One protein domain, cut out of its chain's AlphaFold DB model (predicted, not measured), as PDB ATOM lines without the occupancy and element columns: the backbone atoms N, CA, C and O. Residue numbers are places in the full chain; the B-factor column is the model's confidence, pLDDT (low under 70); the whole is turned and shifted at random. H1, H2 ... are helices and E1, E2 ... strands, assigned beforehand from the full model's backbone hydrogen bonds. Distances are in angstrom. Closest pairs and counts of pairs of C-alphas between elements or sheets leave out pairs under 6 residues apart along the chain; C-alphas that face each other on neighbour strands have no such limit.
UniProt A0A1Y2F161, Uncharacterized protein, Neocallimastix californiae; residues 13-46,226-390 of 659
ATOM      1  N   GLN A  13      16.247 -32.447  -6.814       64.12
ATOM      2  CA  GLN A  13      17.072 -31.697  -7.778       64.12
ATOM      3  C   GLN A  13      16.909 -32.160  -9.241       64.12
ATOM      4  O   GLN A  13      17.665 -31.731 -10.114       64.12
ATOM      5  N   GLN A  14      15.968 -33.066  -9.518       74.81
ATOM      6  CA  GLN A  14      15.839 -33.772 -10.792       74.81
ATOM      7  C   GLN A  14      14.374 -33.861 -11.227       74.81
ATOM      8  O   GLN A  14      13.466 -33.973 -10.404       74.81
ATOM      9  N   ALA A  15      14.148 -33.843 -12.537       83.56
ATOM     10  CA  ALA A  15      12.860 -34.139 -13.153       83.56
ATOM     11  C   ALA A  15      13.084 -34.976 -14.412       83.56
ATOM     12  O   ALA A  15      14.060 -34.745 -15.118       83.56
ATOM     13  N   ASP A  16      12.217 -35.934 -14.716       88.25
ATOM     14  CA  ASP A  16      12.362 -36.739 -15.925       88.25
ATOM     15  C   ASP A  16      11.819 -35.985 -17.145       88.25
ATOM     16  O   ASP A  16      10.724 -35.410 -17.105       88.25
ATOM     17  N   ILE A  17      12.580 -36.029 -18.237       90.75
ATOM     18  CA  ILE A  17      12.100 -35.761 -19.590       90.75
ATOM     19  C   ILE A  17      12.031 -37.084 -20.359       90.75
ATOM     20  O   ILE A  17      12.959 -37.897 -20.310       90.75
ATOM     21  N   TYR A  18      10.923 -37.290 -21.059       91.62
ATOM     22  CA  TYR A  18      10.738 -38.363 -22.024       91.62
ATOM     23  C   TYR A  18      10.908 -37.762 -23.416       91.62
ATOM     24  O   TYR A  18      10.097 -36.944 -23.852       91.62
ATOM     25  N   GLU A  19      11.995 -38.123 -24.089       91.88
ATOM     26  CA  GLU A  19      12.297 -37.681 -25.449       91.88
ATOM     27  C   GLU A  19      11.993 -38.844 -26.390       91.88
ATOM     28  O   GLU A  19      12.595 -39.914 -26.271       91.88
ATOM     29  N   ALA A  20      11.027 -38.651 -27.289       87.31
ATOM     30  CA  ALA A  20      10.690 -39.639 -28.303       87.31
ATOM     31  C   ALA A  20      11.930 -39.931 -29.167       87.31
ATOM     32  O   ALA A  20      12.615 -39.012 -29.619       87.31
ATOM     33  N   GLU A  21      12.244 -41.209 -29.351       86.44
ATOM     34  CA  GLU A  21      13.433 -41.652 -30.071       86.44
ATOM     35  C   GLU A  21      13.249 -41.458 -31.569       86.44
ATOM     36  O   GLU A  21      12.405 -42.075 -32.216       86.44
ATOM     37  N   ILE A  22      14.081 -40.586 -32.118       81.44
ATOM     38  CA  ILE A  22      14.085 -40.238 -33.527       81.44
ATOM     39  C   ILE A  22      15.201 -41.038 -34.202       81.44
ATOM     40  O   ILE A  22      16.372 -40.812 -33.901       81.44
ATOM     41  N   ALA A  23      14.867 -41.937 -35.133       84.56
ATOM     42  CA  ALA A  23      15.887 -42.616 -35.927       84.56
ATOM     43  C   ALA A  23      16.745 -41.613 -36.726       84.56
ATOM     44  O   ALA A  23      16.233 -40.653 -37.322       84.56
ATOM     45  N   ASP A  24      18.059 -41.864 -36.760       84.31
ATOM     46  CA  ASP A  24      19.040 -41.017 -37.449       84.31
ATOM     47  C   ASP A  24      18.738 -40.888 -38.948       84.31
ATOM     48  O   ASP A  24      18.898 -39.811 -39.523       84.31
ATOM     49  N   ASP A  25      18.263 -41.964 -39.586       90.62
ATOM     50  CA  ASP A  25      17.864 -41.943 -40.989       90.62
ATOM     51  C   ASP A  25      16.366 -41.645 -41.173       90.62
ATOM     52  O   ASP A  25      15.483 -42.175 -40.496       90.62
ATOM     53  N   ILE A  26      16.079 -40.794 -42.159       87.56
ATOM     54  CA  ILE A  26      14.734 -40.291 -42.445       87.56
ATOM     55  C   ILE A  26      13.741 -41.381 -42.882       87.56
ATOM     56  O   ILE A  26      12.534 -41.214 -42.706       87.56
ATOM     57  N   LYS A  27      14.213 -42.504 -43.446       88.19
ATOM     58  CA  LYS A  27      13.328 -43.580 -43.902       88.19
ATOM     59  C   LYS A  27      12.808 -44.372 -42.708       88.19
ATOM     60  O   LYS A  27      11.597 -44.552 -42.603       88.19
ATOM     61  N   THR A  28      13.701 -44.827 -41.830       87.25
ATOM     62  CA  THR A  28      13.317 -45.526 -40.596       87.25
ATOM     63  C   THR A  28      12.429 -44.627 -39.750       87.25
ATOM     64  O   THR A  28      11.389 -45.070 -39.280       87.25
ATOM     65  N   ARG A  29      12.746 -43.332 -39.667       87.19
ATOM     66  CA  ARG A  29      11.934 -42.351 -38.943       87.19
ATOM     67  C   ARG A  29      10.503 -42.223 -39.475       87.19
ATOM     68  O   ARG A  29       9.555 -42.320 -38.703       87.19
ATOM     69  N   LEU A  30      10.322 -42.058 -40.788       88.44
ATOM     70  CA  LEU A  30       8.985 -42.045 -41.397       88.44
ATOM     71  C   LEU A  30       8.248 -43.380 -41.206       88.44
ATOM     72  O   LEU A  30       7.034 -43.387 -41.008       88.44
ATOM     73  N   TYR A  31       8.966 -44.505 -41.238       88.44
ATOM     74  CA  TYR A  31       8.389 -45.818 -40.956       88.44
ATOM     75  C   TYR A  31       7.910 -45.933 -39.501       88.44
ATOM     76  O   TYR A  31       6.786 -46.385 -39.278       88.44
ATOM     77  N   GLN A  32       8.697 -45.453 -38.528       87.31
ATOM     78  CA  GLN A  32       8.289 -45.381 -37.123       87.31
ATOM     79  C   GLN A  32       7.017 -44.543 -36.964       87.31
ATOM     80  O   GLN A  32       6.086 -44.963 -36.287       87.31
ATOM     81  N   MET A  33       6.930 -43.388 -37.624       86.56
ATOM     82  CA  MET A  33       5.742 -42.531 -37.553       86.56
ATOM     83  C   MET A  33       4.485 -43.214 -38.089       86.56
ATOM     84  O   MET A  33       3.465 -43.252 -37.408       86.56
ATOM     85  N   LEU A  34       4.559 -43.773 -39.297       84.88
ATOM     86  CA  LEU A  34       3.390 -44.339 -39.972       84.88
ATOM     87  C   LEU A  34       2.894 -45.654 -39.366       84.88
ATOM     88  O   LEU A  34       1.719 -45.976 -39.511       84.88
ATOM     89  N   ASN A  35       3.763 -46.396 -38.680       83.81
ATOM     90  CA  ASN A  35       3.399 -47.632 -37.984       83.81
ATOM     91  C   ASN A  35       3.243 -47.432 -36.460       83.81
ATOM     92  O   ASN A  35       3.102 -48.414 -35.733       83.81
ATOM     93  N   ASN A  36       3.269 -46.183 -35.966       82.38
ATOM     94  CA  ASN A  36       3.255 -45.834 -34.537       82.38
ATOM     95  C   ASN A  36       4.300 -46.620 -33.706       82.38
ATOM     96  O   ASN A  36       4.024 -47.194 -32.655       82.38
ATOM     97  N   GLU A  37       5.538 -46.649 -34.180       84.88
ATOM     98  CA  GLU A  37       6.687 -47.268 -33.511       84.88
ATOM     99  C   GLU A  37       7.493 -46.224 -32.727       84.88
ATOM    100  O   GLU A  37       8.721 -46.166 -32.803       84.88
ATOM    101  N   VAL A  38       6.787 -45.357 -31.997       84.25
ATOM    102  CA  VAL A  38       7.406 -44.318 -31.172       84.25
ATOM    103  C   VAL A  38       7.932 -44.945 -29.880       84.25
ATOM    104  O   VAL A  38       7.185 -45.163 -28.924       84.25
ATOM    105  N   THR A  39       9.232 -45.225 -29.844       87.00
ATOM    106  CA  THR A  39       9.969 -45.492 -28.604       87.00
ATOM    107  C   THR A  39      10.349 -44.170 -27.928       87.00
ATOM    108  O   THR A  39      10.307 -43.101 -28.540       87.00
ATOM    109  N   TYR A  40      10.675 -44.208 -26.635       90.50
ATOM    110  CA  TYR A  40      11.058 -43.019 -25.869       90.50
ATOM    111  C   TYR A  40      12.311 -43.308 -25.046       90.50
ATOM    112  O   TYR A  40      12.365 -44.294 -24.311       90.50
ATOM    113  N   THR A  41      13.271 -42.386 -25.067       90.12
ATOM    114  CA  THR A  41      14.297 -42.331 -24.026       90.12
ATOM    115  C   THR A  41      13.747 -41.604 -22.813       90.12
ATOM    116  O   THR A  41      13.069 -40.581 -22.918       90.12
ATOM    117  N   ARG A  42      14.107 -42.097 -21.631       91.19
ATOM    118  CA  ARG A  42      13.956 -41.359 -20.383       91.19
ATOM    119  C   ARG A  42      15.301 -40.745 -19.999       91.19
ATOM    120  O   ARG A  42      16.295 -41.458 -19.873       91.19
ATOM    121  N   ARG A  43      15.324 -39.438 -19.743       91.50
ATOM    122  CA  ARG A  43      16.512 -38.688 -19.317       91.50
ATOM    123  C   ARG A  43      16.200 -37.852 -18.076       91.50
ATOM    124  O   ARG A  43      15.139 -37.248 -17.979       91.50
ATOM    125  N   SER A  44      17.143 -37.762 -17.140       86.50
ATOM    126  CA  SER A  44      17.046 -36.797 -16.038       86.50
ATOM    127  C   SER A  44      17.401 -35.389 -16.528       86.50
ATOM    128  O   SER A  44      18.432 -35.180 -17.173       86.50
ATOM    129  N   LEU A  45      16.571 -34.410 -16.184       83.12
ATOM    130  CA  LEU A  45      16.853 -32.984 -16.296       83.12
ATOM    131  C   LEU A  45      17.616 -32.510 -15.059       83.12
ATOM    132  O   LEU A  45      17.163 -32.711 -13.931       83.12
ATOM    133  N   ASP A  46      18.728 -31.811 -15.277       80.19
ATOM    134  CA  ASP A  46      19.384 -31.040 -14.223       80.19
ATOM    135  C   ASP A  46      18.525 -29.821 -13.876       80.19
ATOM    136  O   ASP A  46      18.275 -28.963 -14.740       80.19
ATOM    137  N   ASN A 226       4.813 -43.100  -3.869       51.88
ATOM    138  CA  ASN A 226       6.135 -43.073  -3.247       51.88
ATOM    139  C   ASN A 226       7.196 -43.659  -4.202       51.88
ATOM    140  O   ASN A 226       8.266 -44.081  -3.763       51.88
ATOM    141  N   SER A 227       6.878 -43.757  -5.494       58.88
ATOM    142  CA  SER A 227       7.752 -44.340  -6.497       58.88
ATOM    143  C   SER A 227       8.897 -43.379  -6.788       58.88
ATOM    144  O   SER A 227       8.730 -42.384  -7.491       58.88
ATOM    145  N   THR A 228      10.088 -43.717  -6.293       70.94
ATOM    146  CA  THR A 228      11.350 -43.060  -6.672       70.94
ATOM    147  C   THR A 228      11.679 -43.234  -8.155       70.94
ATOM    148  O   THR A 228      12.695 -42.725  -8.613       70.94
ATOM    149  N   PHE A 229      10.860 -43.972  -8.911       79.56
ATOM    150  CA  PHE A 229      11.002 -44.060 -10.350       79.56
ATOM    151  C   PHE A 229      10.659 -42.747 -11.050       79.56
ATOM    152  O   PHE A 229      11.289 -42.500 -12.061       79.56
ATOM    153  N   TYR A 230       9.743 -41.903 -10.565       84.25
ATOM    154  CA  TYR A 230       9.387 -40.659 -11.266       84.25
ATOM    155  C   TYR A 230      10.016 -39.428 -10.606       84.25
ATOM    156  O   TYR A 230       9.535 -38.929  -9.587       84.25
ATOM    157  N   HIS A 231      11.062 -38.886 -11.225       86.50
ATOM    158  CA  HIS A 231      11.567 -37.557 -10.901       86.50
ATOM    159  C   HIS A 231      10.641 -36.521 -11.536       86.50
ATOM    160  O   HIS A 231      10.315 -36.595 -12.720       86.50
ATOM    161  N   SER A 232      10.201 -35.533 -10.766       87.88
ATOM    162  CA  SER A 232       9.168 -34.605 -11.220       87.88
ATOM    163  C   SER A 232       9.298 -33.242 -10.556       87.88
ATOM    164  O   SER A 232       9.629 -33.132  -9.373       87.88
ATOM    165  N   ILE A 233       8.991 -32.183 -11.306       88.25
ATOM    166  CA  ILE A 233       8.890 -30.848 -10.715       88.25
ATOM    167  C   ILE A 233       7.562 -30.777  -9.972       88.25
ATOM    168  O   ILE A 233       6.498 -30.813 -10.588       88.25
ATOM    169  N   THR A 234       7.623 -30.663  -8.646       89.62
ATOM    170  CA  THR A 234       6.424 -30.402  -7.842       89.62
ATOM    171  C   THR A 234       5.978 -28.953  -8.039       89.62
ATOM    172  O   THR A 234       6.782 -28.022  -7.905       89.62
ATOM    173  N   THR A 235       4.701 -28.768  -8.360       88.19
ATOM    174  CA  THR A 235       4.059 -27.461  -8.520       88.19
ATOM    175  C   THR A 235       2.616 -27.540  -8.032       88.19
ATOM    176  O   THR A 235       1.961 -28.579  -8.127       88.19
ATOM    177  N   GLU A 236       2.124 -26.452  -7.457       89.94
ATOM    178  CA  GLU A 236       0.729 -26.368  -7.029       89.94
ATOM    179  C   GLU A 236      -0.162 -26.058  -8.243       89.94
ATOM    180  O   GLU A 236       0.220 -25.282  -9.119       89.94
ATOM    181  N   GLU A 237      -1.390 -26.582  -8.301       87.25
ATOM    182  CA  GLU A 237      -2.318 -26.258  -9.403       87.25
ATOM    183  C   GLU A 237      -2.572 -24.742  -9.518       87.25
ATOM    184  O   GLU A 237      -2.716 -24.189 -10.609       87.25
ATOM    185  N   ASN A 238      -2.546 -24.035  -8.386       84.25
ATOM    186  CA  ASN A 238      -2.686 -22.587  -8.370       84.25
ATOM    187  C   ASN A 238      -1.457 -21.842  -8.938       84.25
ATOM    188  O   ASN A 238      -1.625 -20.704  -9.359       84.25
ATOM    189  N   GLU A 239      -0.264 -22.444  -9.014       83.19
ATOM    190  CA  GLU A 239       0.892 -21.871  -9.718       83.19
ATOM    191  C   GLU A 239       0.684 -21.965 -11.237       83.19
ATOM    192  O   GLU A 239       0.921 -20.987 -11.947       83.19
ATOM    193  N   LEU A 240       0.155 -23.093 -11.731       83.06
ATOM    194  CA  LEU A 240      -0.178 -23.270 -13.152       83.06
ATOM    195  C   LEU A 240      -1.207 -22.239 -13.645       83.06
ATOM    196  O   LEU A 240      -1.102 -21.754 -14.772       83.06
ATOM    197  N   VAL A 241      -2.185 -21.895 -12.799       76.94
ATOM    198  CA  VAL A 241      -3.291 -20.985 -13.145       76.94
ATOM    199  C   VAL A 241      -2.986 -19.517 -12.801       76.94
ATOM    200  O   VAL A 241      -3.201 -18.632 -13.631       76.94
ATOM    201  N   ASN A 242      -2.475 -19.221 -11.597       60.78
ATOM    202  CA  ASN A 242      -2.412 -17.848 -11.070       60.78
ATOM    203  C   ASN A 242      -1.084 -17.117 -11.303       60.78
ATOM    204  O   ASN A 242      -1.051 -15.898 -11.128       60.78
ATOM    205  N   ASN A 243      -0.002 -17.782 -11.739       58.50
ATOM    206  CA  ASN A 243       1.287 -17.102 -11.981       58.50
ATOM    207  C   ASN A 243       1.198 -15.956 -13.014       58.50
ATOM    208  O   ASN A 243       2.100 -15.124 -13.094       58.50
ATOM    209  N   ARG A 244       0.096 -15.868 -13.775       58.31
ATOM    210  CA  ARG A 244      -0.141 -14.869 -14.827       58.31
ATOM    211  C   ARG A 244      -1.109 -13.736 -14.443       58.31
ATOM    212  O   ARG A 244      -1.288 -12.821 -15.241       58.31
ATOM    213  N   SER A 245      -1.737 -13.747 -13.259       55.59
ATOM    214  CA  SER A 245      -2.775 -12.752 -12.906       55.59
ATOM    215  C   SER A 245      -2.260 -11.479 -12.217       55.59
ATOM    216  O   SER A 245      -3.054 -10.575 -11.959       55.59
ATOM    217  N   GLY A 246      -0.971 -11.411 -11.861       53.34
ATOM    218  CA  GLY A 246      -0.430 -10.349 -10.995       53.34
ATOM    219  C   GLY A 246       0.941  -9.782 -11.373       53.34
ATOM    220  O   GLY A 246       1.457  -8.951 -10.629       53.34
ATOM    221  N   VAL A 247       1.537 -10.208 -12.491       51.97
ATOM    222  CA  VAL A 247       2.830  -9.697 -12.976       51.97
ATOM    223  C   VAL A 247       2.604  -8.931 -14.276       51.97
ATOM    224  O   VAL A 247       1.908  -9.423 -15.162       51.97
ATOM    225  N   ASP A 248       3.174  -7.724 -14.358       49.34
ATOM    226  CA  ASP A 248       3.091  -6.814 -15.507       49.34
ATOM    227  C   ASP A 248       3.223  -7.537 -16.848       49.34
ATOM    228  O   ASP A 248       4.153  -8.327 -17.009       49.34
ATOM    229  N   TYR A 249       2.336  -7.186 -17.795       54.34
ATOM    230  CA  TYR A 249       2.390  -7.446 -19.241       54.34
ATOM    231  C   TYR A 249       3.719  -8.051 -19.728       54.34
ATOM    232  O   TYR A 249       4.554  -7.354 -20.314       54.34
ATOM    233  N   GLN A 250       3.917  -9.359 -19.521       56.53
ATOM    234  CA  GLN A 250       5.043 -10.050 -20.131       56.53
ATOM    235  C   GLN A 250       4.773 -10.048 -21.625       56.53
ATOM    236  O   GLN A 250       3.881 -10.749 -22.106       56.53
ATOM    237  N   MET A 251       5.503  -9.192 -22.342       63.59
ATOM    238  CA  MET A 251       5.402  -9.118 -23.789       63.59
ATOM    239  C   MET A 251       5.656 -10.514 -24.340       63.59
ATOM    240  O   MET A 251       6.663 -11.142 -24.003       63.59
ATOM    241  N   THR A 252       4.743 -10.994 -25.184       73.69
ATOM    242  CA  THR A 252       4.994 -12.202 -25.968       73.69
ATOM    243  C   THR A 252       6.327 -12.053 -26.685       73.69
ATOM    244  O   THR A 252       6.641 -10.957 -27.160       73.69
ATOM    245  N   THR A 253       7.110 -13.129 -26.750       80.69
ATOM    246  CA  THR A 253       8.418 -13.085 -27.413       80.69
ATOM    247  C   THR A 253       8.279 -12.517 -28.830       80.69
ATOM    248  O   THR A 253       7.313 -12.800 -29.538       80.69
ATOM    249  N   VAL A 254       9.255 -11.703 -29.243       82.69
ATOM    250  CA  VAL A 254       9.294 -11.079 -30.579       82.69
ATOM    251  C   VAL A 254       9.337 -12.139 -31.689       82.69
ATOM    252  O   VAL A 254       8.919 -11.871 -32.811       82.69
ATOM    253  N   GLN A 255       9.800 -13.349 -31.364       92.12
ATOM    254  CA  GLN A 255       9.797 -14.513 -32.243       92.12
ATOM    255  C   GLN A 255       9.122 -15.695 -31.514       92.12
ATOM    256  O   GLN A 255       9.797 -16.427 -30.786       92.12
ATOM    257  N   PRO A 256       7.794 -15.874 -31.650       95.31
ATOM    258  CA  PRO A 256       7.036 -16.944 -30.986       95.31
ATOM    259  C   PRO A 256       7.445 -18.361 -31.385       95.31
ATOM    260  O   PRO A 256       7.511 -19.239 -30.526       95.31
ATOM    261  N   PHE A 257       7.776 -18.562 -32.660       97.81
ATOM    262  CA  PHE A 257       8.248 -19.832 -33.202       97.81
ATOM    263  C   PHE A 257       9.611 -19.647 -33.878       97.81
ATOM    264  O   PHE A 257       9.853 -18.640 -34.547       97.81
ATOM    265  N   ASP A 258      10.499 -20.617 -33.692       97.88
ATOM    266  CA  ASP A 258      11.816 -20.688 -34.326       97.88
ATOM    267  C   ASP A 258      11.899 -21.982 -35.133       97.88
ATOM    268  O   ASP A 258      12.013 -23.070 -34.565       97.88
ATOM    269  N   PHE A 259      11.749 -21.858 -36.453       98.19
ATOM    270  CA  PHE A 259      11.664 -22.981 -37.381       98.19
ATOM    271  C   PHE A 259      13.053 -23.341 -37.920       98.19
ATOM    272  O   PHE A 259      13.699 -22.544 -38.597       98.19
ATOM    273  N   THR A 260      13.508 -24.562 -37.644       98.12
ATOM    274  CA  THR A 260      14.661 -25.180 -38.308       98.12
ATOM    275  C   THR A 260      14.134 -26.131 -39.372       98.12
ATOM    276  O   THR A 260      13.598 -27.185 -39.038       98.12
ATOM    277  N   VAL A 261      14.261 -25.748 -40.642       97.88
ATOM    278  CA  VAL A 261      13.656 -26.483 -41.760       97.88
ATOM    279  C   VAL A 261      14.711 -27.203 -42.594       97.88
ATOM    280  O   VAL A 261      15.653 -26.584 -43.090       97.88
ATOM    281  N   GLU A 262      14.530 -28.510 -42.775       97.25
ATOM    282  CA  GLU A 262      15.296 -29.345 -43.700       97.25
ATOM    283  C   GLU A 262      14.450 -29.653 -44.944       97.25
ATOM    284  O   GLU A 262      13.364 -30.223 -44.856       97.25
ATOM    285  N   CYS A 263      14.954 -29.286 -46.122       96.81
ATOM    286  CA  CYS A 263      14.319 -29.559 -47.410       96.81
ATOM    287  C   CYS A 263      15.026 -30.722 -48.121       96.81
ATOM    288  O   CYS A 263      16.248 -30.702 -48.273       96.81
ATOM    289  N   MET A 264      14.257 -31.705 -48.602       95.12
ATOM    290  CA  MET A 264      14.759 -32.881 -49.330       95.12
ATOM    291  C   MET A 264      14.062 -33.109 -50.690       95.12
ATOM    292  O   MET A 264      14.164 -34.207 -51.253       95.12
ATOM    293  N   ASP A 265      13.365 -32.095 -51.217       92.94
ATOM    294  CA  ASP A 265      12.723 -32.094 -52.544       92.94
ATOM    295  C   ASP A 265      13.035 -30.808 -53.343       92.94
ATOM    296  O   ASP A 265      13.949 -30.055 -53.008       92.94
ATOM    297  N   GLU A 266      12.285 -30.566 -54.420       91.62
ATOM    298  CA  GLU A 266      12.329 -29.347 -55.231       91.62
ATOM    299  C   GLU A 266      12.150 -28.050 -54.409       91.62
ATOM    300  O   GLU A 266      11.229 -27.907 -53.599       91.62
ATOM    301  N   GLU A 267      13.013 -27.066 -54.684       92.50
ATOM    302  CA  GLU A 267      13.111 -25.786 -53.962       92.50
ATOM    303  C   GLU A 267      11.780 -25.011 -53.919       92.50
ATOM    304  O   GLU A 267      11.430 -24.460 -52.879       92.50
ATOM    305  N   GLU A 268      10.995 -25.027 -55.005       91.06
ATOM    306  CA  GLU A 268       9.685 -24.357 -55.075       91.06
ATOM    307  C   GLU A 268       8.664 -24.977 -54.104       91.06
ATOM    308  O   GLU A 268       7.958 -24.249 -53.404       91.06
ATOM    309  N   ALA A 269       8.619 -26.311 -54.001       91.50
ATOM    310  CA  ALA A 269       7.730 -27.013 -53.075       91.50
ATOM    311  C   ALA A 269       8.148 -26.782 -51.613       91.50
ATOM    312  O   ALA A 269       7.302 -26.508 -50.758       91.50
ATOM    313  N   CYS A 270       9.455 -26.822 -51.335       93.81
ATOM    314  CA  CYS A 270       9.994 -26.528 -50.011       93.81
ATOM    315  C   CYS A 270       9.739 -25.081 -49.576       93.81
ATOM    316  O   CYS A 270       9.269 -24.861 -48.461       93.81
ATOM    317  N   GLN A 271       9.995 -24.097 -50.446       94.19
ATOM    318  CA  GLN A 271       9.715 -22.693 -50.146       94.19
ATOM    319  C   GLN A 271       8.216 -22.470 -49.927       94.19
ATOM    320  O   GLN A 271       7.826 -21.823 -48.956       94.19
ATOM    321  N   TYR A 272       7.365 -23.061 -50.775       92.12
ATOM    322  CA  TYR A 272       5.916 -22.986 -50.618       92.12
ATOM    323  C   TYR A 272       5.460 -23.496 -49.241       92.12
ATOM    324  O   TYR A 272       4.701 -22.796 -48.569       92.12
ATOM    325  N   ILE A 273       5.927 -24.673 -48.804       93.94
ATOM    326  CA  ILE A 273       5.559 -25.253 -47.501       93.94
ATOM    327  C   ILE A 273       6.148 -24.434 -46.343       93.94
ATOM    328  O   ILE A 273       5.416 -24.138 -45.398       93.94
ATOM    329  N   ASN A 274       7.414 -24.007 -46.423       96.06
ATOM    330  CA  ASN A 274       8.049 -23.181 -45.390       96.06
ATOM    331  C   ASN A 274       7.281 -21.871 -45.146       96.06
ATOM    332  O   ASN A 274       6.946 -21.558 -44.005       96.06
ATOM    333  N   ASP A 275       6.906 -21.157 -46.214       93.69
ATOM    334  CA  ASP A 275       6.086 -19.942 -46.118       93.69
ATOM    335  C   ASP A 275       4.762 -20.208 -45.368       93.69
ATOM    336  O   ASP A 275       4.268 -19.354 -44.628       93.69
ATOM    337  N   ARG A 276       4.148 -21.388 -45.548       93.69
ATOM    338  CA  ARG A 276       2.892 -21.758 -44.867       93.69
ATOM    339  C   ARG A 276       3.131 -22.140 -43.411       93.69
ATOM    340  O   ARG A 276       2.316 -21.771 -42.567       93.69
ATOM    341  N   LEU A 277       4.237 -22.810 -43.105       96.06
ATOM    342  CA  LEU A 277       4.647 -23.140 -41.743       96.06
ATOM    343  C   LEU A 277       4.911 -21.869 -40.917       96.06
ATOM    344  O   LEU A 277       4.330 -21.705 -39.842       96.06
ATOM    345  N   GLU A 278       5.676 -20.917 -41.459       95.62
ATOM    346  CA  GLU A 278       5.916 -19.614 -40.825       95.62
ATOM    347  C   GLU A 278       4.610 -18.839 -40.591       95.62
ATOM    348  O   GLU A 278       4.362 -18.337 -39.491       95.62
ATOM    349  N   ASN A 279       3.729 -18.774 -41.598       92.94
ATOM    350  CA  ASN A 279       2.418 -18.135 -41.455       92.94
ATOM    351  C   ASN A 279       1.523 -18.841 -40.419       92.94
ATOM    352  O   ASN A 279       0.772 -18.168 -39.714       92.94
ATOM    353  N   SER A 280       1.630 -20.163 -40.269       94.75
ATOM    354  CA  SER A 280       0.887 -20.934 -39.259       94.75
ATOM    355  C   SER A 280       1.361 -20.618 -37.844       94.75
ATOM    356  O   SER A 280       0.539 -20.345 -36.968       94.75
ATOM    357  N   GLY A 281       2.679 -20.560 -37.625       96.06
ATOM    358  CA  GLY A 281       3.252 -20.135 -36.345       96.06
ATOM    359  C   GLY A 281       2.851 -18.703 -35.983       96.06
ATOM    360  O   GLY A 281       2.364 -18.443 -34.881       96.06
ATOM    361  N   ASN A 282       2.961 -17.774 -36.935       93.38
ATOM    362  CA  ASN A 282       2.496 -16.398 -36.759       93.38
ATOM    363  C   ASN A 282       0.996 -16.349 -36.412       93.38
ATOM    364  O   ASN A 282       0.609 -15.661 -35.465       93.38
ATOM    365  N   TYR A 283       0.163 -17.133 -37.100       91.88
ATOM    366  CA  TYR A 283      -1.279 -17.194 -36.862       91.88
ATOM    367  C   TYR A 283      -1.619 -17.696 -35.455       91.88
ATOM    368  O   TYR A 283      -2.301 -16.996 -34.704       91.88
ATOM    369  N   ILE A 284      -1.068 -18.841 -35.049       95.06
ATOM    370  CA  ILE A 284      -1.231 -19.395 -33.696       95.06
ATOM    371  C   ILE A 284      -0.747 -18.385 -32.642       95.06
ATOM    372  O   ILE A 284      -1.437 -18.139 -31.652       95.06
ATOM    373  N   SER A 285       0.380 -17.708 -32.884       94.56
ATOM    374  CA  SER A 285       0.913 -16.679 -31.979       94.56
ATOM    375  C   SER A 285       0.069 -15.402 -31.882       94.56
ATOM    376  O   SER A 285       0.227 -14.629 -30.939       94.56
ATOM    377  N   SER A 286      -0.837 -15.155 -32.832       92.06
ATOM    378  CA  SER A 286      -1.805 -14.053 -32.759       92.06
ATOM    379  C   SER A 286      -3.046 -14.403 -31.920       92.06
ATOM    380  O   SER A 286      -3.760 -13.501 -31.489       92.06
ATOM    381  N   ILE A 287      -3.245 -15.690 -31.607       93.88
ATOM    382  CA  ILE A 287      -4.355 -16.223 -30.797       93.88
ATOM    383  C   ILE A 287      -3.899 -16.567 -29.369       93.88
ATOM    384  O   ILE A 287      -4.616 -16.285 -28.406       93.88
ATOM    385  N   PHE A 288      -2.708 -17.149 -29.211       94.38
ATOM    386  CA  PHE A 288      -2.151 -17.555 -27.917       94.38
ATOM    387  C   PHE A 288      -1.013 -16.639 -27.456       94.38
ATOM    388  O   PHE A 288      -0.225 -16.122 -28.249       94.38
ATOM    389  N   ASN A 289      -0.891 -16.466 -26.141       92.31
ATOM    390  CA  ASN A 289       0.291 -15.872 -25.534       92.31
ATOM    391  C   ASN A 289       1.430 -16.894 -25.531       92.31
ATOM    392  O   ASN A 289       1.385 -17.885 -24.803       92.31
ATOM    393  N   ILE A 290       2.461 -16.610 -26.321       94.00
ATOM    394  CA  ILE A 290       3.716 -17.358 -26.335       94.00
ATOM    395  C   ILE A 290       4.774 -16.461 -25.691       94.00
ATOM    396  O   ILE A 290       5.167 -15.430 -26.242       94.00
ATOM    397  N   TYR A 291       5.181 -16.827 -24.481       91.19
ATOM    398  CA  TYR A 291       6.133 -16.078 -23.659       91.19
ATOM    399  C   TYR A 291       7.572 -16.483 -23.979       91.19
ATOM    400  O   TYR A 291       8.477 -15.649 -23.945       91.19
ATOM    401  N   LYS A 292       7.783 -17.755 -24.339       93.25
ATOM    402  CA  LYS A 292       9.087 -18.307 -24.719       93.25
ATOM    403  C   LYS A 292       8.992 -19.003 -26.062       93.25
ATOM    404  O   LYS A 292       8.060 -19.767 -26.298       93.25
ATOM    405  N   THR A 293       9.975 -18.723 -26.909       95.88
ATOM    406  CA  THR A 293      10.066 -19.225 -28.278       95.88
ATOM    407  C   THR A 293       9.997 -20.748 -28.318       95.88
ATOM    408  O   THR A 293      10.811 -21.427 -27.686       95.88
ATOM    409  N   ILE A 294       9.024 -21.260 -29.070       97.62
ATOM    410  CA  ILE A 294       8.835 -22.683 -29.341       97.62
ATOM    411  C   ILE A 294       9.743 -23.041 -30.518       97.62
ATOM    412  O   ILE A 294       9.632 -22.456 -31.597       97.62
ATOM    413  N   LYS A 295      10.670 -23.973 -30.305       98.06
ATOM    414  CA  LYS A 295      11.602 -24.435 -31.336       98.06
ATOM    415  C   LYS A 295      10.976 -25.580 -32.110       98.06
ATOM    416  O   LYS A 295      10.659 -26.606 -31.518       98.06
ATOM    417  N   VAL A 296      10.834 -25.422 -33.416       98.38
ATOM    418  CA  VAL A 296      10.196 -26.413 -34.281       98.38
ATOM    419  C   VAL A 296      11.215 -26.902 -35.297       98.38
ATOM    420  O   VAL A 296      11.785 -26.107 -36.039       98.38
ATOM    421  N   GLU A 297      11.446 -28.205 -35.332       97.81
ATOM    422  CA  GLU A 297      12.133 -28.864 -36.438       97.81
ATOM    423  C   GLU A 297      11.088 -29.264 -37.483       97.81
ATOM    424  O   GLU A 297      10.020 -29.760 -37.127       97.81
ATOM    425  N   ALA A 298      11.350 -29.029 -38.766       97.88
ATOM    426  CA  ALA A 298      10.446 -29.450 -39.830       97.88
ATOM    427  C   ALA A 298      11.217 -30.034 -41.013       97.88
ATOM    428  O   ALA A 298      12.098 -29.382 -41.568       97.88
ATOM    429  N   HIS A 299      10.848 -31.239 -41.432       97.44
ATOM    430  CA  HIS A 299      11.407 -31.892 -42.610       97.44
ATOM    431  C   HIS A 299      10.379 -31.847 -43.747       97.44
ATOM    432  O   HIS A 299       9.216 -32.204 -43.555       97.44
ATOM    433  N   ILE A 300      10.790 -31.399 -44.933       97.06
ATOM    434  CA  ILE A 300       9.934 -31.270 -46.120       97.06
ATOM    435  C   ILE A 300      10.468 -32.207 -47.206       97.06
ATOM    436  O   ILE A 300      11.570 -31.994 -47.719       97.06
ATOM    437  N   LEU A 301       9.722 -33.266 -47.533       95.94
ATOM    438  CA  LEU A 301      10.226 -34.378 -48.344       95.94
ATOM    439  C   LEU A 301       9.122 -35.205 -49.038       95.94
ATOM    440  O   LEU A 301       7.995 -35.247 -48.548       95.94
ATOM    441  N   PRO A 302       9.434 -35.924 -50.134       94.50
ATOM    442  CA  PRO A 302       8.466 -36.761 -50.846       94.50
ATOM    443  C   PRO A 302       8.301 -38.115 -50.145       94.50
ATOM    444  O   PRO A 302       9.175 -38.977 -50.252       94.50
ATOM    445  N   PHE A 303       7.209 -38.323 -49.405       94.75
ATOM    446  CA  PHE A 303       7.009 -39.522 -48.579       94.75
ATOM    447  C   PHE A 303       7.064 -40.818 -49.406       94.75
ATOM    448  O   PHE A 303       7.675 -41.805 -48.979       94.75
ATOM    449  N   CYS A 304       6.516 -40.809 -50.625       93.25
ATOM    450  CA  CYS A 304       6.464 -41.984 -51.495       93.25
ATOM    451  C   CYS A 304       7.855 -42.512 -51.876       93.25
ATOM    452  O   CYS A 304       8.033 -43.714 -52.077       93.25
ATOM    453  N   LYS A 305       8.864 -41.632 -51.919       93.50
ATOM    454  CA  LYS A 305      10.266 -41.980 -52.203       93.50
ATOM    455  C   LYS A 305      10.923 -42.797 -51.084       93.50
ATOM    456  O   LYS A 305      11.832 -43.576 -51.372       93.50
ATOM    457  N   TYR A 306      10.513 -42.602 -49.829       90.25
ATOM    458  CA  TYR A 306      11.176 -43.196 -48.660       90.25
ATOM    459  C   TYR A 306      10.435 -44.418 -48.123       90.25
ATOM    460  O   TYR A 306      11.064 -45.449 -47.876       90.25
ATOM    461  N   ILE A 307       9.113 -44.316 -47.970       85.38
ATOM    462  CA  ILE A 307       8.292 -45.356 -47.339       85.38
ATOM    463  C   ILE A 307       8.054 -46.523 -48.304       85.38
ATOM    464  O   ILE A 307       8.273 -47.673 -47.933       85.38
ATOM    465  N   GLY A 308       7.697 -46.224 -49.559       75.00
ATOM    466  CA  GLY A 308       7.411 -47.224 -50.589       75.00
ATOM    467  C   GLY A 308       6.122 -48.004 -50.316       75.00
ATOM    468  O   GLY A 308       6.160 -49.111 -49.790       75.00
ATOM    469  N   GLY A 309       4.983 -47.446 -50.723       75.56
ATOM    470  CA  GLY A 309       3.670 -48.078 -50.602       75.56
ATOM    471  C   GLY A 309       2.604 -47.302 -51.370       75.56
ATOM    472  O   GLY A 309       2.857 -46.184 -51.817       75.56
ATOM    473  N   ASP A 310       1.423 -47.897 -51.517       73.94
ATOM    474  CA  ASP A 310       0.244 -47.198 -52.030       73.94
ATOM    475  C   ASP A 310      -0.254 -46.167 -50.985       73.94
ATOM    476  O   ASP A 310       0.035 -46.298 -49.794       73.94
ATOM    477  N   ASN A 311      -0.984 -45.133 -51.417       83.00
ATOM    478  CA  ASN A 311      -1.582 -44.070 -50.577       83.00
ATOM    479  C   ASN A 311      -0.590 -43.149 -49.822       83.00
ATOM    480  O   ASN A 311      -0.993 -42.271 -49.061       83.00
ATOM    481  N   CYS A 312       0.719 -43.273 -50.058       87.56
ATOM    482  CA  CYS A 312       1.734 -42.356 -49.518       87.56
ATOM    483  C   CYS A 312       1.538 -40.887 -49.947       87.56
ATOM    484  O   CYS A 312       2.072 -39.988 -49.302       87.56
ATOM    485  N   GLU A 313       0.793 -40.638 -51.030       88.38
ATOM    486  CA  GLU A 313       0.448 -39.307 -51.547       88.38
ATOM    487  C   GLU A 313      -0.782 -38.676 -50.870       88.38
ATOM    488  O   GLU A 313      -1.007 -37.479 -51.038       88.38
ATOM    489  N   ASP A 314      -1.535 -39.436 -50.065       86.69
ATOM    490  CA  ASP A 314      -2.717 -38.951 -49.335       86.69
ATOM    491  C   ASP A 314      -2.361 -38.342 -47.966       86.69
ATOM    492  O   ASP A 314      -3.109 -37.533 -47.414       86.69
ATOM    493  N   ILE A 315      -1.187 -38.682 -47.427       89.06
ATOM    494  CA  ILE A 315      -0.690 -38.180 -46.140       89.06
ATOM    495  C   ILE A 315      -0.039 -36.814 -46.364       89.06
ATOM    496  O   ILE A 315       1.035 -36.735 -46.954       89.06
ATOM    497  N   ALA A 316      -0.674 -35.729 -45.917       92.06
ATOM    498  CA  ALA A 316      -0.201 -34.370 -46.197       92.06
ATOM    499  C   ALA A 316       0.965 -33.922 -45.293       92.06
ATOM    500  O   ALA A 316       1.928 -33.305 -45.761       92.06
ATOM    501  N   ALA A 317       0.874 -34.234 -44.002       94.44
ATOM    502  CA  ALA A 317       1.903 -34.000 -42.998       94.44
ATOM    503  C   ALA A 317       1.728 -34.963 -41.814       94.44
ATOM    504  O   ALA A 317       0.776 -35.743 -41.791       94.44
ATOM    505  N   LEU A 318       2.679 -34.930 -40.880       93.88
ATOM    506  CA  LEU A 318       2.659 -35.663 -39.618       93.88
ATOM    507  C   LEU A 318       3.411 -34.879 -38.529       93.88
ATOM    508  O   LEU A 318       4.504 -34.354 -38.768       93.88
ATOM    509  N   THR A 319       2.893 -34.916 -37.307       95.00
ATOM    510  CA  THR A 319       3.583 -34.475 -36.089       95.00
ATOM    511  C   THR A 319       4.244 -35.663 -35.402       95.00
ATOM    512  O   THR A 319       3.590 -36.664 -35.113       95.00
ATOM    513  N   PHE A 320       5.542 -35.564 -35.110       93.12
ATOM    514  CA  PHE A 320       6.203 -36.531 -34.234       93.12
ATOM    515  C   PHE A 320       5.807 -36.290 -32.780       93.12
ATOM    516  O   PHE A 320       5.536 -35.153 -32.388       93.12
ATOM    517  N   ALA A 321       5.806 -37.348 -31.971       91.56
ATOM    518  CA  ALA A 321       5.488 -37.222 -30.557       91.56
ATOM    519  C   ALA A 321       6.403 -36.184 -29.870       91.56
ATOM    520  O   ALA A 321       7.627 -36.235 -30.040       91.56
ATOM    521  N   PRO A 322       5.843 -35.222 -29.113       93.38
ATOM    522  CA  PRO A 322       6.637 -34.166 -28.497       93.38
ATOM    523  C   PRO A 322       7.486 -34.711 -27.343       93.38
ATOM    524  O   PRO A 322       7.169 -35.727 -26.729       93.38
ATOM    525  N   SER A 323       8.557 -33.994 -26.987       93.62
ATOM    526  CA  SER A 323       9.262 -34.266 -25.727       93.62
ATOM    527  C   SER A 323       8.375 -33.878 -24.539       93.62
ATOM    528  O   SER A 323       7.855 -32.758 -24.495       93.62
ATOM    529  N   PHE A 324       8.237 -34.761 -23.550       95.75
ATOM    530  CA  PHE A 324       7.412 -34.536 -22.361       95.75
ATOM    531  C   PHE A 324       8.263 -34.323 -21.111       95.75
ATOM    532  O   PHE A 324       9.129 -35.134 -20.809       95.75
ATOM    533  N   VAL A 325       7.979 -33.275 -20.339       94.88
ATOM    534  CA  VAL A 325       8.572 -33.045 -19.014       94.88
ATOM    535  C   VAL A 325       7.582 -33.455 -17.931       94.88
ATOM    536  O   VAL A 325       6.397 -33.120 -17.991       94.88
ATOM    537  N   THR A 326       8.086 -34.151 -16.920       94.50
ATOM    538  CA  THR A 326       7.276 -34.719 -15.843       94.50
ATOM    539  C   THR A 326       6.998 -33.692 -14.746       94.50
ATOM    540  O   THR A 326       7.916 -33.236 -14.053       94.50
ATOM    541  N   LEU A 327       5.723 -33.352 -14.547       92.94
ATOM    542  CA  LEU A 327       5.266 -32.476 -13.464       92.94
ATOM    543  C   LEU A 327       4.442 -33.276 -12.451       92.94
ATOM    544  O   LEU A 327       3.621 -34.108 -12.831       92.94
ATOM    545  N   ASN A 328       4.636 -33.000 -11.163       92.69
ATOM    546  CA  ASN A 328       3.804 -33.530 -10.086       92.69
ATOM    547  C   ASN A 328       2.935 -32.399  -9.546       92.69
ATOM    548  O   ASN A 328       3.446 -31.447  -8.950       92.69
ATOM    549  N   ILE A 329       1.633 -32.492  -9.791       90.38
ATOM    550  CA  ILE A 329       0.678 -31.472  -9.380       90.38
ATOM    551  C   ILE A 329       0.165 -31.840  -7.989       90.38
ATOM    552  O   ILE A 329      -0.414 -32.917  -7.796       90.38
ATOM    553  N   THR A 330       0.401 -30.968  -7.002       86.56
ATOM    554  CA  THR A 330       0.090 -31.254  -5.593       86.56
ATOM    555  C   THR A 330      -1.370 -31.688  -5.418       86.56
ATOM    556  O   THR A 330      -2.300 -30.959  -5.750       86.56
ATOM    557  N   GLY A 331      -1.572 -32.894  -4.874       86.25
ATOM    558  CA  GLY A 331      -2.901 -33.471  -4.633       86.25
ATOM    559  C   GLY A 331      -3.610 -34.036  -5.871       86.25
ATOM    560  O   GLY A 331      -4.778 -34.402  -5.772       86.25
ATOM    561  N   GLN A 332      -2.937 -34.112  -7.023       87.88
ATOM    562  CA  GLN A 332      -3.511 -34.614  -8.280       87.88
ATOM    563  C   GLN A 332      -2.640 -35.658  -8.983       87.88
ATOM    564  O   GLN A 332      -3.170 -36.438  -9.771       87.88
ATOM    565  N   GLY A 333      -1.336 -35.702  -8.702       90.69
ATOM    566  CA  GLY A 333      -0.428 -36.741  -9.190       90.69
ATOM    567  C   GLY A 333       0.507 -36.285 -10.309       90.69
ATOM    568  O   GLY A 333       0.701 -35.092 -10.543       90.69
ATOM    569  N   ILE A 334       1.123 -37.269 -10.964       92.81
ATOM    570  CA  ILE A 334       2.226 -37.079 -11.911       92.81
ATOM    571  C   ILE A 334       1.703 -37.148 -13.348       92.81
ATOM    572  O   ILE A 334       1.031 -38.111 -13.707       92.81
ATOM    573  N   TYR A 335       2.048 -36.149 -14.164       95.62
ATOM    574  CA  TYR A 335       1.624 -36.047 -15.562       95.62
ATOM    575  C   TYR A 335       2.763 -35.579 -16.476       95.62
ATOM    576  O   TYR A 335       3.647 -34.812 -16.081       95.62
ATOM    577  N   SER A 336       2.683 -36.007 -17.731       96.69
ATOM    578  CA  SER A 336       3.572 -35.638 -18.829       96.69
ATOM    579  C   SER A 336       3.079 -34.360 -19.516       96.69
ATOM    580  O   SER A 336       2.012 -34.334 -20.131       96.69
ATOM    581  N   TYR A 337       3.854 -33.279 -19.441       97.12
ATOM    582  CA  TYR A 337       3.534 -32.014 -20.110       97.12
ATOM    583  C   TYR A 337       4.448 -31.804 -21.328       97.12
ATOM    584  O   TYR A 337       5.668 -31.893 -21.175       97.12
ATOM    585  N   PRO A 338       3.916 -31.473 -22.521       97.00
ATOM    586  CA  PRO A 338       4.733 -31.133 -23.684       97.00
ATOM    587  C   PRO A 338       5.715 -30.002 -23.365       97.00
ATOM    588  O   PRO A 338       5.334 -28.983 -22.779       97.00
ATOM    589  N   GLN A 339       6.969 -30.141 -23.787       95.56
ATOM    590  CA  GLN A 339       8.027 -29.171 -23.496       95.56
ATOM    591  C   GLN A 339       7.667 -27.744 -23.953       95.56
ATOM    592  O   GLN A 339       7.924 -26.777 -23.229       95.56
ATOM    593  N   ALA A 340       6.985 -27.623 -25.102       96.50
ATOM    594  CA  ALA A 340       6.449 -26.368 -25.629       96.50
ATOM    595  C   ALA A 340       5.583 -25.607 -24.604       96.50
ATOM    596  O   ALA A 340       5.713 -24.387 -24.475       96.50
ATOM    597  N   LEU A 341       4.732 -26.331 -23.866       96.44
ATOM    598  CA  LEU A 341       3.816 -25.805 -22.852       96.44
ATOM    599  C   LEU A 341       4.543 -25.515 -21.529       96.44
ATOM    600  O   LEU A 341       4.350 -24.450 -20.943       96.44
ATOM    601  N   VAL A 342       5.435 -26.407 -21.089       94.44
ATOM    602  CA  VAL A 342       6.248 -26.257 -19.860       94.44
ATOM    603  C   VAL A 342       7.059 -24.960 -19.891       94.44
ATOM    604  O   VAL A 342       7.084 -24.217 -18.908       94.44
ATOM    605  N   LYS A 343       7.629 -24.619 -21.055       93.00
ATOM    606  CA  LYS A 343       8.315 -23.339 -21.302       93.00
ATOM    607  C   LYS A 343       7.428 -22.108 -21.094       93.00
ATOM    608  O   LYS A 343       7.945 -21.053 -20.730       93.00
ATOM    609  N   GLN A 344       6.114 -22.216 -21.290       92.50
ATOM    610  CA  GLN A 344       5.189 -21.106 -21.053       92.50
ATOM    611  C   GLN A 344       4.785 -20.983 -19.579       92.50
ATOM    612  O   GLN A 344       4.442 -19.889 -19.134       92.50
ATOM    613  N   LEU A 345       4.783 -22.079 -18.814       88.50
ATOM    614  CA  LEU A 345       4.280 -22.148 -17.430       88.50
ATOM    615  C   LEU A 345       5.204 -21.486 -16.379       88.50
ATOM    616  O   LEU A 345       4.905 -21.535 -15.191       88.50
ATOM    617  N   GLU A 346       6.322 -20.872 -16.789       80.19
ATOM    618  CA  GLU A 346       7.349 -20.213 -15.945       80.19
ATOM    619  C   GLU A 346       8.056 -21.084 -14.886       80.19
ATOM    620  O   GLU A 346       9.056 -20.658 -14.298       80.19
ATOM    621  N   ILE A 347       7.622 -22.332 -14.715       78.50
ATOM    622  CA  ILE A 347       8.342 -23.411 -14.020       78.50
ATOM    623  C   ILE A 347       9.699 -23.725 -14.672       78.50
ATOM    624  O   ILE A 347      10.598 -24.261 -14.026       78.50
ATOM    625  N   ASP A 348       9.876 -23.326 -15.934       65.38
ATOM    626  CA  ASP A 348      11.092 -23.507 -16.723       65.38
ATOM    627  C   ASP A 348      12.339 -22.842 -16.132       65.38
ATOM    628  O   ASP A 348      13.445 -23.301 -16.393       65.38
ATOM    629  N   LYS A 349      12.182 -21.816 -15.282       73.00
ATOM    630  CA  LYS A 349      13.293 -21.200 -14.531       73.00
ATOM    631  C   LYS A 349      14.040 -22.206 -13.649       73.00
ATOM    632  O   LYS A 349      15.145 -21.909 -13.210       73.00
ATOM    633  N   ARG A 350      13.445 -23.376 -13.384       78.19
ATOM    634  CA  ARG A 350      14.070 -24.486 -12.663       78.19
ATOM    635  C   ARG A 350      14.817 -25.457 -13.586       78.19
ATOM    636  O   ARG A 350      15.627 -26.205 -13.069       78.19
ATOM    637  N   ILE A 351      14.598 -25.468 -14.905       83.12
ATOM    638  CA  ILE A 351      15.147 -26.471 -15.843       83.12
ATOM    639  C   ILE A 351      16.351 -25.901 -16.605       83.12
ATOM    640  O   ILE A 351      16.243 -24.863 -17.253       83.12
ATOM    641  N   ARG A 352      17.498 -26.599 -16.589       77.50
ATOM    642  CA  ARG A 352      18.687 -26.186 -17.366       77.50
ATOM    643  C   ARG A 352      18.629 -26.606 -18.833       77.50
ATOM    644  O   ARG A 352      18.845 -25.789 -19.722       77.50
ATOM    645  N   ASN A 353      18.379 -27.895 -19.067       84.56
ATOM    646  CA  ASN A 353      18.734 -28.583 -20.311       84.56
ATOM    647  C   ASN A 353      17.523 -29.289 -20.940       84.56
ATOM    648  O   ASN A 353      17.392 -30.513 -20.860       84.56
ATOM    649  N   TYR A 354      16.649 -28.501 -21.566       89.75
ATOM    650  CA  TYR A 354      15.593 -28.987 -22.460       89.75
ATOM    651  C   TYR A 354      16.145 -29.775 -23.659       89.75
ATOM    652  O   TYR A 354      17.313 -29.610 -24.021       89.75
ATOM    653  N   SER A 355      15.298 -30.585 -24.300       91.38
ATOM    654  CA  SER A 355      15.602 -31.156 -25.613       91.38
ATOM    655  C   SER A 355      15.794 -30.040 -26.655       91.38
ATOM    656  O   SER A 355      15.384 -28.884 -26.468       91.38
ATOM    657  N   ARG A 356      16.490 -30.356 -27.755       93.88
ATOM    658  CA  ARG A 356      16.907 -29.360 -28.759       93.88
ATOM    659  C   ARG A 356      15.719 -28.629 -29.395       93.88
ATOM    660  O   ARG A 356      15.805 -27.413 -29.597       93.88
ATOM    661  N   PHE A 357      14.652 -29.369 -29.678       96.06
ATOM    662  CA  PHE A 357      13.416 -28.914 -30.307       96.06
ATOM    663  C   PHE A 357      12.220 -29.252 -29.413       96.06
ATOM    664  O   PHE A 357      12.271 -30.184 -28.622       96.06
ATOM    665  N   ASP A 358      11.154 -28.465 -29.510       96.56
ATOM    666  CA  ASP A 358       9.900 -28.677 -28.782       96.56
ATOM    667  C   ASP A 358       8.902 -29.530 -29.566       96.56
ATOM    668  O   ASP A 358       8.100 -30.245 -28.969       96.56
ATOM    669  N   ILE A 359       8.943 -29.410 -30.895       97.50
ATOM    670  CA  ILE A 359       8.040 -30.043 -31.856       97.50
ATOM    671  C   ILE A 359       8.889 -30.459 -33.067       97.50
ATOM    672  O   ILE A 359       9.703 -29.654 -33.527       97.50
ATOM    673  N   SER A 360       8.672 -31.662 -33.607       96.94
ATOM    674  CA  SER A 360       9.259 -32.106 -34.881       96.94
ATOM    675  C   SER A 360       8.145 -32.480 -35.866       96.94
ATOM    676  O   SER A 360       7.282 -33.296 -35.547       96.94
ATOM    677  N   LEU A 361       8.154 -31.867 -37.051       97.19
ATOM    678  CA  LEU A 361       7.107 -31.962 -38.076       97.19
ATOM    679  C   LEU A 361       7.641 -32.540 -39.391       97.19
ATOM    680  O   LEU A 361       8.798 -32.325 -39.753       97.19
ATOM    681  N   TYR A 362       6.777 -33.222 -40.138       97.00
ATOM    682  CA  TYR A 362       7.111 -33.856 -41.413       97.00
ATOM    683  C   TYR A 362       6.051 -33.483 -42.437       97.00
ATOM    684  O   TYR A 362       4.882 -33.791 -42.245       97.00
ATOM    685  N   PHE A 363       6.445 -32.828 -43.524       95.94
ATOM    686  CA  PHE A 363       5.539 -32.392 -44.585       95.94
ATOM    687  C   PHE A 363       5.824 -33.156 -45.871       95.94
ATOM    688  O   PHE A 363       6.955 -33.162 -46.365       95.94
ATOM    689  N   ASN A 364       4.783 -33.770 -46.427       94.69
ATOM    690  CA  ASN A 364       4.882 -34.549 -47.647       94.69
ATOM    691  C   ASN A 364       4.794 -33.646 -48.878       94.69
ATOM    692  O   ASN A 364       3.798 -32.949 -49.062       94.69
ATOM    693  N   THR A 365       5.783 -33.682 -49.762       94.00
ATOM    694  CA  THR A 365       5.733 -32.960 -51.045       94.00
ATOM    695  C   THR A 365       5.039 -33.740 -52.160       94.00
ATOM    696  O   THR A 365       4.692 -33.143 -53.176       94.00
ATOM    697  N   ASP A 366       4.787 -35.044 -52.008       92.50
ATOM    698  CA  ASP A 366       4.031 -35.814 -53.004       92.50
ATOM    699  C   ASP A 366       2.533 -35.483 -52.953       92.50
ATOM    700  O   ASP A 366       1.896 -35.349 -54.001       92.50
ATOM    701  N   TYR A 367       2.003 -35.182 -51.763       90.44
ATOM    702  CA  TYR A 367       0.641 -34.667 -51.598       90.44
ATOM    703  C   TYR A 367       0.400 -33.376 -52.409       90.44
ATOM    704  O   TYR A 367      -0.641 -33.259 -53.054       90.44
ATOM    705  N   LEU A 368       1.372 -32.449 -52.492       87.69
ATOM    706  CA  LEU A 368       1.289 -31.259 -53.368       87.69
ATOM    707  C   LEU A 368       1.146 -31.603 -54.861       87.69
ATOM    708  O   LEU A 368       0.556 -30.829 -55.616       87.69
ATOM    709  N   LYS A 369       1.729 -32.722 -55.304       84.06
ATOM    710  CA  LYS A 369       1.750 -33.137 -56.716       84.06
ATOM    711  C   LYS A 369       0.411 -33.770 -57.109       84.06
ATOM    712  O   LYS A 369      -0.077 -33.512 -58.210       84.06
ATOM    713  N   GLY A 370      -0.192 -34.551 -56.206       73.94
ATOM    714  CA  GLY A 370      -1.522 -35.146 -56.385       73.94
ATOM    715  C   GLY A 370      -2.677 -34.156 -56.180       73.94
ATOM    716  O   GLY A 370      -3.655 -34.168 -56.933       73.94
ATOM    717  N   HIS A 371      -2.558 -33.249 -55.205       72.06
ATOM    718  CA  HIS A 371      -3.651 -32.387 -54.760       72.06
ATOM    719  C   HIS A 371      -3.469 -30.927 -55.187       72.06
ATOM    720  O   HIS A 371      -2.624 -30.195 -54.682       72.06
ATOM    721  N   SER A 372      -4.366 -30.438 -56.047       62.00
ATOM    722  CA  SER A 372      -4.380 -29.053 -56.555       62.00
ATOM    723  C   SER A 372      -4.786 -27.976 -55.528       62.00
ATOM    724  O   SER A 372      -5.137 -26.855 -55.909       62.00
ATOM    725  N   HIS A 373      -4.765 -28.298 -54.230       61.22
ATOM    726  CA  HIS A 373      -5.354 -27.501 -53.154       61.22
ATOM    727  C   HIS A 373      -4.297 -27.025 -52.151       61.22
ATOM    728  O   HIS A 373      -3.623 -27.808 -51.485       61.22
ATOM    729  N   SER A 374      -4.182 -25.701 -52.039       65.62
ATOM    730  CA  SER A 374      -3.118 -24.962 -51.353       65.62
ATOM    731  C   SER A 374      -3.274 -24.918 -49.823       65.62
ATOM    732  O   SER A 374      -3.246 -23.849 -49.217       65.62
ATOM    733  N   ASN A 375      -3.484 -26.070 -49.183       85.19
ATOM    734  CA  ASN A 375      -3.984 -26.142 -47.804       85.19
ATOM    735  C   ASN A 375      -2.910 -26.189 -46.708       85.19
ATOM    736  O   ASN A 375      -3.252 -26.326 -45.535       85.19
ATOM    737  N   TYR A 376      -1.628 -26.033 -47.052       91.00
ATOM    738  CA  TYR A 376      -0.524 -26.241 -46.104       91.00
ATOM    739  C   TYR A 376      -0.513 -25.283 -44.913       91.00
ATOM    740  O   TYR A 376       0.068 -25.617 -43.892       91.00
ATOM    741  N   LEU A 377      -1.203 -24.141 -44.993       91.50
ATOM    742  CA  LEU A 377      -1.432 -23.271 -43.834       91.50
ATOM    743  C   LEU A 377      -2.303 -23.956 -42.765       91.50
ATOM    744  O   LEU A 377      -2.047 -23.842 -41.575       91.50
ATOM    745  N   LEU A 378      -3.357 -24.659 -43.185       91.62
ATOM    746  CA  LEU A 378      -4.256 -25.354 -42.261       91.62
ATOM    747  C   LEU A 378      -3.602 -26.635 -41.743       91.62
ATOM    748  O   LEU A 378      -3.691 -26.913 -40.555       91.62
ATOM    749  N   ILE A 379      -2.891 -27.355 -42.618       94.12
ATOM    750  CA  ILE A 379      -2.115 -28.548 -42.257       94.12
ATOM    751  C   ILE A 379      -1.032 -28.183 -41.234       94.12
ATOM    752  O   ILE A 379      -1.047 -28.697 -40.125       94.12
ATOM    753  N   ALA A 380      -0.151 -27.223 -41.530       95.75
ATOM    754  CA  ALA A 380       0.899 -26.832 -40.592       95.75
ATOM    755  C   ALA A 380       0.349 -26.262 -39.271       95.75
ATOM    756  O   ALA A 380       0.962 -26.464 -38.226       95.75
ATOM    757  N   ALA A 381      -0.812 -25.596 -39.275       95.81
ATOM    758  CA  ALA A 381      -1.462 -25.172 -38.037       95.81
ATOM    759  C   ALA A 381      -2.039 -26.346 -37.219       95.81
ATOM    760  O   ALA A 381      -1.908 -26.333 -35.999       95.81
ATOM    761  N   HIS A 382      -2.641 -27.349 -37.863       96.50
ATOM    762  CA  HIS A 382      -3.114 -28.585 -37.226       96.50
ATOM    763  C   HIS A 382      -1.952 -29.343 -36.564       96.50
ATOM    764  O   HIS A 382      -1.983 -29.596 -35.360       96.50
ATOM    765  N   GLU A 383      -0.869 -29.576 -37.313       97.19
ATOM    766  CA  GLU A 383       0.339 -30.230 -36.800       97.19
ATOM    767  C   GLU A 383       0.961 -29.466 -35.609       97.19
ATOM    768  O   GLU A 383       1.298 -30.036 -34.568       97.19
ATOM    769  N   LEU A 384       1.049 -28.133 -35.697       98.00
ATOM    770  CA  LEU A 384       1.537 -27.317 -34.581       98.00
ATOM    771  C   LEU A 384       0.650 -27.433 -33.329       98.00
ATOM    772  O   LEU A 384       1.186 -27.419 -32.222       98.00
ATOM    773  N   ILE A 385      -0.673 -27.581 -33.465       97.81
ATOM    774  CA  ILE A 385      -1.582 -27.769 -32.322       97.81
ATOM    775  C   ILE A 385      -1.386 -29.145 -31.661       97.81
ATOM    776  O   ILE A 385      -1.372 -29.211 -30.426       97.81
ATOM    777  N   HIS A 386      -1.134 -30.211 -32.430       97.44
ATOM    778  CA  HIS A 386      -0.706 -31.501 -31.870       97.44
ATOM    779  C   HIS A 386       0.592 -31.359 -31.068       97.44
ATOM    780  O   HIS A 386       0.624 -31.700 -29.884       97.44
ATOM    781  N   GLY A 387       1.632 -30.759 -31.658       97.12
ATOM    782  CA  GLY A 387       2.920 -30.541 -30.985       97.12
ATOM    783  C   GLY A 387       2.838 -29.633 -29.749       97.12
ATOM    784  O   GLY A 387       3.613 -29.776 -28.803       97.12
ATOM    785  N   MET A 388       1.862 -28.720 -29.707       98.06
ATOM    786  CA  MET A 388       1.561 -27.887 -28.538       98.06
ATOM    787  C   MET A 388       0.820 -28.632 -27.412       98.06
ATOM    788  O   MET A 388       0.703 -28.085 -26.313       98.06
ATOM    789  N   GLY A 389       0.343 -29.859 -27.635       96.94
ATOM    790  CA  GLY A 389      -0.235 -30.706 -26.588       96.94
ATOM    791  C   GLY A 389      -1.639 -31.240 -26.834       96.94
ATOM    792  O   GLY A 389      -2.218 -31.795 -25.904       96.94
ATOM    793  N   PHE A 390      -2.182 -31.126 -28.048       97.31
ATOM    794  CA  PHE A 390      -3.344 -31.924 -28.454       97.31
ATOM    795  C   PHE A 390      -2.875 -33.364 -28.758       97.31
ATOM    796  O   PHE A 390      -2.831 -33.793 -29.908       97.31
TER     797      PHE A 390
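What this domain is: This is residues 13 to 46 and 226 to 390 of the 659 residues of an uncharacterized protein of Neocallimastix californiae (UniProt A0A1Y2F161). Two strongly twisted sheets follow each other along the longest axis: a four-stranded sheet, E4 E5 E9 E6, with H3 and H8 packed over one face and steeply tilted to each other, and beyond its end a branched five-stranded sheet, E1 E2 E3 E7 E8, joined round E7. Short helices H1, H4 and H7 gather near the far end of the four-stranded sheet, and H5 lies between the two sheets. The printed part has 199 residues with eight named helices and nine named strands, in the order E1 H1 E2 E3 H2 E4 H3 E5 H4 E6 E7 E8 H5 H6 E9 H7 H8; the smaller sheet runs E4 E5 E9 E6 and is mixed. The class is mixed, helices and strands; the whole is compact, radius of gyration of the C-alphas 18.3 A, spanning 51 by 39 by 24 A.

Where its parts are: E1 is residues 14 to 20, from C-alpha 14 at (15.839, -33.772, -10.792), 19.2 A long. H1 is 26 to 34 and E2 40 to 46. After the cut come E3, 233 to 235, H2, 237 to 242, E4, 257 to 263, and H3, 267 to 287, 30.5 A long. E5, 294 to 301, spans 22.4 A. Then follow H4, 303 to 307, E6, 317 to 319, E7, 324 to 329, E8, 333 to 338, H5, 339 to 342, H6, 347 to 350, E9, 359 to 364, H7, 365 to 370, and H8, 376 to 387, which ends with C-alpha 387 at (2.920, -30.541, -30.985).

How they stand to each other: E1 is antiparallel to E2 (N 17 to O 43, 2.8 A) and, on its other side, to E7 (N 18 to O 324, 2.8 A). E7 is parallel to E3 (N 328 to O 233, 2.9 A) and forms a hairpin with E8 (N 325 to O 337, 2.8 A). H5 is on this sheet at a height of 8.8 A, only just over E7 with 3 C-alphas; H2 and H6 only graze it. E4 and E5 are parallel (N 260 to O 296, 2.8 A), as are E5 and E9 (N 361 to O 297, 2.8 A); E6 is antiparallel to E9 (N 318 to O 362, 2.8 A). E4, H3 and E5 form a strand-helix-strand unit, two parallel neighbours with a helix between, with a left-handed crossover. H3 and H8 are on the same face, making two layers, helices over a sheet, at heights of 9.1 and 7.9 A. They touch at a steep tilt of 57 degrees, the same way, closest at the C-alphas of Arg 276 and Leu 377, 4.7 A. H1 touches H4, closest at the C-alphas of Lys 27 and Tyr 306, 5.2 A; H1, H4 and H7 only graze this sheet. Every O i to N i+4 pair is within hydrogen-bond range in H1, H2, H3, H4 and H8, and 1 of 2 in H7; H5 and H6 are too short for one.

The domain as a whole: The C-alphas farthest apart are those of Asn 226 and Ser 372, 56.1 A. Residues 47 to 225 are not printed, and C-alphas 46 and 226 are 21.0 A apart across the cut. Of the links printed whole, H2 to E4 is long. Mean pLDDT of the printed part is 87.7; residues 13, 226 to 227, 242 to 251, 348 and 372 to 374 are under 70.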